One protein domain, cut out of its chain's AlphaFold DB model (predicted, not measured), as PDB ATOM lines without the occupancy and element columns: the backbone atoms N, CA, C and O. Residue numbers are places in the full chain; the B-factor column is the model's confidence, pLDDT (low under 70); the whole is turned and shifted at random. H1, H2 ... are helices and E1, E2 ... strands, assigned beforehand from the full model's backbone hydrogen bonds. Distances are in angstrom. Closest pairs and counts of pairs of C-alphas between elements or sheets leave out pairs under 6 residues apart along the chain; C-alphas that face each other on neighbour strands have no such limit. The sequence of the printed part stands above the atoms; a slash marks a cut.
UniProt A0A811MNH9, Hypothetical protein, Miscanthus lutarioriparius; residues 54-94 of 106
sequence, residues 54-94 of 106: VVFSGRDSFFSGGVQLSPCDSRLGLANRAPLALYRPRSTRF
ATOM      1  N   VAL A  54     -40.149  14.547  40.358       86.25
ATOM      2  CA  VAL A  54     -38.986  14.178  39.544       86.25
ATOM      3  C   VAL A  54     -39.409  14.193  38.084       86.25
ATOM      4  O   VAL A  54     -40.362  13.516  37.700       86.25
ATOM      5  N   VAL A  55     -38.699  14.964  37.264       89.56
ATOM      6  CA  VAL A  55     -38.944  15.037  35.821       89.56
ATOM      7  C   VAL A  55     -37.889  14.218  35.090       89.56
ATOM      8  O   VAL A  55     -36.692  14.433  35.290       89.56
ATOM      9  N   PHE A  56     -38.322  13.303  34.224       89.81
ATOM     10  CA  PHE A  56     -37.421  12.501  33.399       89.81
ATOM     11  C   PHE A  56     -37.359  13.075  31.985       89.81
ATOM     12  O   PHE A  56     -38.360  13.123  31.276       89.81
ATOM     13  N   SER A  57     -36.177  13.508  31.554       91.50
ATOM     14  CA  SER A  57     -35.945  13.963  30.182       91.50
ATOM     15  C   SER A  57     -34.475  13.819  29.791       91.50
ATOM     16  O   SER A  57     -33.623  13.537  30.636       91.50
ATOM     17  N   GLY A  58     -34.175  14.011  28.506       90.69
ATOM     18  CA  GLY A  58     -32.798  14.117  28.024       90.69
ATOM     19  C   GLY A  58     -32.091  15.335  28.621       90.69
ATOM     20  O   GLY A  58     -32.735  16.318  28.984       90.69
ATOM     21  N   ARG A  59     -30.756  15.280  28.718       89.38
ATOM     22  CA  ARG A  59     -29.952  16.342  29.347       89.38
ATOM     23  C   ARG A  59     -30.276  17.720  28.774       89.38
ATOM     24  O   ARG A  59     -30.498  18.648  29.540       89.38
ATOM     25  N   ASP A  60     -30.342  17.828  27.452       91.06
ATOM     26  CA  ASP A  60     -30.494  19.106  26.748       91.06
ATOM     27  C   ASP A  60     -31.872  19.752  26.964       91.06
ATOM     28  O   ASP A  60     -32.007  20.964  26.833       91.06
ATOM     29  N   SER A  61     -32.872  18.977  27.398       90.81
ATOM     30  CA  SER A  61     -34.202  19.479  27.764       90.81
ATOM     31  C   SER A  61     -34.199  20.370  29.007       90.81
ATOM     32  O   SER A  61     -35.188  21.049  29.266       90.81
ATOM     33  N   PHE A  62     -33.114  20.350  29.789       91.75
ATOM     34  CA  PHE A  62     -32.925  21.193  30.973       91.75
ATOM     35  C   PHE A  62     -32.063  22.430  30.698       91.75
ATOM     36  O   PHE A  62     -31.723  23.161  31.629       91.75
ATOM     37  N   PHE A  63     -31.691  22.669  29.437       92.75
ATOM     38  CA  PHE A  63     -30.850  23.792  29.045       92.75
ATOM     39  C   PHE A  63     -31.605  24.753  28.134       92.75
ATOM     40  O   PHE A  63     -32.333  24.357  27.227       92.75
ATOM     41  N   SER A  64     -31.376  26.046  28.344       91.00
ATOM     42  CA  SER A  64     -31.813  27.099  27.430       91.00
ATOM     43  C   SER A  64     -30.709  28.142  27.323       91.00
ATOM     44  O   SER A  64     -30.206  28.631  28.333       91.00
ATOM     45  N   GLY A  65     -30.259  28.427  26.097       90.38
ATOM     46  CA  GLY A  65     -29.161  29.371  25.859       90.38
ATOM     47  C   GLY A  65     -27.829  28.978  26.518       90.38
ATOM     48  O   GLY A  65     -27.061  29.851  26.899       90.38
ATOM     49  N   GLY A  66     -27.566  27.678  26.699       90.56
ATOM     50  CA  GLY A  66     -26.341  27.177  27.338       90.56
ATOM     51  C   GLY A  66     -26.345  27.210  28.871       90.56
ATOM     52  O   GLY A  66     -25.375  26.773  29.484       90.56
ATOM     53  N   VAL A  67     -27.430  27.672  29.498       93.31
ATOM     54  CA  VAL A  67     -27.595  27.681  30.958       93.31
ATOM     55  C   VAL A  67     -28.526  26.548  31.374       93.31
ATOM     56  O   VAL A  67     -29.569  26.340  30.751       93.31
ATOM     57  N   GLN A  68     -28.151  25.825  32.431       93.00
ATOM     58  CA  GLN A  68     -29.016  24.829  33.055       93.00
ATOM     59  C   GLN A  68     -30.087  25.537  33.884       93.00
ATOM     60  O   GLN A  68     -29.767  26.325  34.775       93.00
ATOM     61  N   LEU A  69     -31.350  25.247  33.599       91.56
ATOM     62  CA  LEU A  69     -32.488  25.806  34.319       91.56
ATOM     63  C   LEU A  69     -33.126  24.738  35.208       91.56
ATOM     64  O   LEU A  69     -32.953  23.533  35.002       91.56
ATOM     65  N   SER A  70     -33.862  25.185  36.225       87.88
ATOM     66  CA  SER A  70     -34.630  24.269  37.060       87.88
ATOM     67  C   SER A  70     -35.781  23.656  36.244       87.88
ATOM     68  O   SER A  70     -36.323  24.318  35.360       87.88
ATOM     69  N   PRO A  71     -36.217  22.419  36.538       86.50
ATOM     70  CA  PRO A  71     -37.330  21.776  35.825       86.50
ATOM     71  C   PRO A  71     -38.672  22.526  35.903       86.50
ATOM     72  O   PRO A  71     -39.581  22.239  35.131       86.50
ATOM     73  N   CYS A  72     -38.799  23.470  36.834       85.75
ATOM     74  CA  CYS A  72     -39.957  24.344  36.996       85.75
ATOM     75  C   CYS A  72     -39.900  25.608  36.124       85.75
ATOM     76  O   CYS A  72     -40.859  26.377  36.092       85.75
ATOM     77  N   ASP A  73     -38.783  25.854  35.436       89.12
ATOM     78  CA  ASP A  73     -38.632  27.022  34.584       89.12
ATOM     79  C   ASP A  73     -39.471  26.862  33.308       89.12
ATOM     80  O   ASP A  73     -39.278  25.949  32.497       89.12
ATOM     81  N   SER A  74     -40.417  27.781  33.112       86.94
ATOM     82  CA  SER A  74     -41.340  27.766  31.975       86.94
ATOM     83  C   SER A  74     -40.634  27.892  30.622       86.94
ATOM     84  O   SER A  74     -41.177  27.435  29.612       86.94
ATOM     85  N   ARG A  75     -39.404  28.426  30.587       89.00
ATOM     86  CA  ARG A  75     -38.580  28.537  29.370       89.00
ATOM     87  C   ARG A  75     -38.204  27.179  28.790       89.00
ATOM     88  O   ARG A  75     -37.933  27.093  27.595       89.00
ATOM     89  N   LEU A  76     -38.172  26.136  29.618       88.69
ATOM     90  CA  LEU A  76     -37.852  24.780  29.179       88.69
ATOM     91  C   LEU A  76     -39.058  24.064  28.538       88.69
ATOM     92  O   LEU A  76     -38.880  23.120  27.769       88.69
ATOM     93  N   GLY A  77     -40.293  24.500  28.822       86.06
ATOM     94  CA  GLY A  77     -41.502  23.942  28.205       86.06
ATOM     95  C   GLY A  77     -41.718  22.439  28.454       86.06
ATOM     96  O   GLY A  77     -42.220  21.742  27.567       86.06
ATOM     97  N   LEU A  78     -41.336  21.918  29.631       85.56
ATOM     98  CA  LEU A  78     -41.391  20.473  29.929       85.56
ATOM     99  C   LEU A  78     -42.809  19.909  30.083       85.56
ATOM    100  O   LEU A  78     -42.976  18.703  29.923       85.56
ATOM    101  N   ALA A  79     -43.821  20.748  30.334       79.69
ATOM    102  CA  ALA A  79     -45.186  20.319  30.666       79.69
ATOM    103  C   ALA A  79     -45.806  19.321  29.666       79.69
ATOM    104  O   ALA A  79     -46.571  18.454  30.068       79.69
ATOM    105  N   ASN A  80     -45.438  19.403  28.382       76.50
ATOM    106  CA  ASN A  80     -45.916  18.496  27.327       76.50
ATOM    107  C   ASN A  80     -44.811  17.611  26.725       76.50
ATOM    108  O   ASN A  80     -45.036  16.950  25.712       76.50
ATOM    109  N   ARG A  81     -43.595  17.641  27.281       82.19
ATOM    110  CA  ARG A  81     -42.401  17.019  26.674       82.19
ATOM    111  C   ARG A  81     -41.690  16.027  27.582       82.19
ATOM    112  O   ARG A  81     -40.901  15.230  27.084       82.19
ATOM    113  N   ALA A  82     -41.937  16.078  28.886       86.44
ATOM    114  CA  ALA A  82     -41.265  15.219  29.845       86.44
ATOM    115  C   ALA A  82     -42.262  14.648  30.860       86.44
ATOM    116  O   ALA A  82     -43.045  15.406  31.434       86.44
ATOM    117  N   PRO A  83     -42.244  13.327  31.108       87.12
ATOM    118  CA  PRO A  83     -43.032  12.744  32.180       87.12
ATOM    119  C   PRO A  83     -42.556  13.261  33.545       87.12
ATOM    120  O   PRO A  83     -41.361  13.252  33.859       87.12
ATOM    121  N   LEU A  84     -43.524  13.687  34.358       85.50
ATOM    122  CA  LEU A  84     -43.347  14.116  35.741       85.50
ATOM    123  C   LEU A  84     -43.878  13.020  36.673       85.50
ATOM    124  O   LEU A  84     -45.057  12.672  36.624       85.50
ATOM    125  N   ALA A  85     -43.012  12.496  37.535       85.94
ATOM    126  CA  ALA A  85     -43.397  11.633  38.643       85.94
ATOM    127  C   ALA A  85     -43.542  12.480  39.910       85.94
ATOM    128  O   ALA A  85     -42.589  13.130  40.335       85.94
ATOM    129  N   LEU A  86     -44.730  12.471  40.511       81.81
ATOM    130  CA  LEU A  86     -45.049  13.211  41.730       81.81
ATOM    131  C   LEU A  86     -45.194  12.248  42.900       81.81
ATOM    132  O   LEU A  86     -45.944  11.274  42.818       81.81
ATOM    133  N   TYR A  87     -44.515  12.548  44.001       80.62
ATOM    134  CA  TYR A  87     -44.718  11.861  45.266       80.62
ATOM    135  C   TYR A  87     -45.253  12.841  46.307       80.62
ATOM    136  O   TYR A  87     -44.608  13.840  46.625       80.62
ATOM    137  N   ARG A  88     -46.431  12.517  46.847       75.69
ATOM    138  CA  ARG A  88     -47.043  13.204  47.987       75.69
ATOM    139  C   ARG A  88     -47.318  12.164  49.080       75.69
ATOM    140  O   ARG A  88     -48.298  11.420  48.982       75.69
ATOM    141  N   PRO A  89     -46.455  12.050  50.099       68.38
ATOM    142  CA  PRO A  89     -46.722  11.197  51.236       68.38
ATOM    143  C   PRO A  89     -47.910  11.767  52.007       68.38
ATOM    144  O   PRO A  89     -47.928  12.942  52.369       68.38
ATOM    145  N   ARG A  90     -48.895  10.920  52.311       63.56
ATOM    146  CA  ARG A  90     -49.862  11.247  53.360       63.56
ATOM    147  C   ARG A  90     -49.132  11.189  54.693       63.56
ATOM    148  O   ARG A  90     -48.528  10.163  55.009       63.56
ATOM    149  N   SER A  91     -49.159  12.278  55.453       56.03
ATOM    150  CA  SER A  91     -48.507  12.347  56.754       56.03
ATOM    151  C   SER A  91     -49.173  11.357  57.717       56.03
ATOM    152  O   SER A  91     -50.241  11.583  58.278       56.03
ATOM    153  N   THR A  92     -48.531  10.212  57.941       47.50
ATOM    154  CA  THR A  92     -48.678   9.490  59.202       47.50
ATOM    155  C   THR A  92     -47.544   9.972  60.093       47.50
ATOM    156  O   THR A  92     -46.369   9.938  59.734       47.50
ATOM    157  N   ARG A  93     -47.912  10.556  61.232       52.69
ATOM    158  CA  ARG A  93     -47.003  11.162  62.212       52.69
ATOM    159  C   ARG A  93     -45.753  10.284  62.426       52.69
ATOM    160  O   ARG A  93     -45.888   9.178  62.945       52.69
ATOM    161  N   PHE A  94     -44.547  10.791  62.135       49.38
ATOM    162  CA  PHE A  94     -43.299  10.225  62.675       49.38
ATOM    163  C   PHE A  94     -43.289  10.541  64.177       49.38
ATOM    164  O   PHE A  94     -42.745  11.546  64.633       49.38
TER     165      PHE A  94
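AT A GLANCE: This is residues 54 to 94 of the 106 residues of the protein "Hypothetical protein" of Miscanthus lutarioriparius (UniProt A0A811MNH9). There is little regular structure here: a head of loops, residues 63 to 83, with one short helix, H1, and from it strand E1 leads out to a tail, residues 88 to 94, that sticks out free and makes much of the length. Residues 54 to 55 run antiparallel beside E1. The printed part has 41 residues, with H1 then E1, 8 residues in named elements, class mixed. It is only just loose, close to extended, with a radius of gyration of the C-alphas of 13.6 A and spans of 44 by 18 by 16 A.

IN THESE COORDINATES: Find C-alpha 59 at (-29.952, 16.342, 29.347); there H1, residues 59 to 62, begins. E1, residues 84 to 87, runs 9.9 A to C-alpha 87 at (-44.718, 11.861, 45.266).

HOW THE PARTS SIT: H1 is too short for an O i to N i+4 pair; its one O i to N i+3 pair is within range. H1 and E1 are apart. E1 pairs with no named strand, but residues 84 to 85 pair with 54 to 55. Look also at residues 63 to 64, antiparallel to 67 to 68.

THE WHOLE: The C-alphas farthest apart, of Gly 65 and Arg 93, are 44.4 A apart. The link from H1 to E1 is long, 21 residues. The printed part has no cut. In this model, residues 89 to 94 have pLDDT under 70.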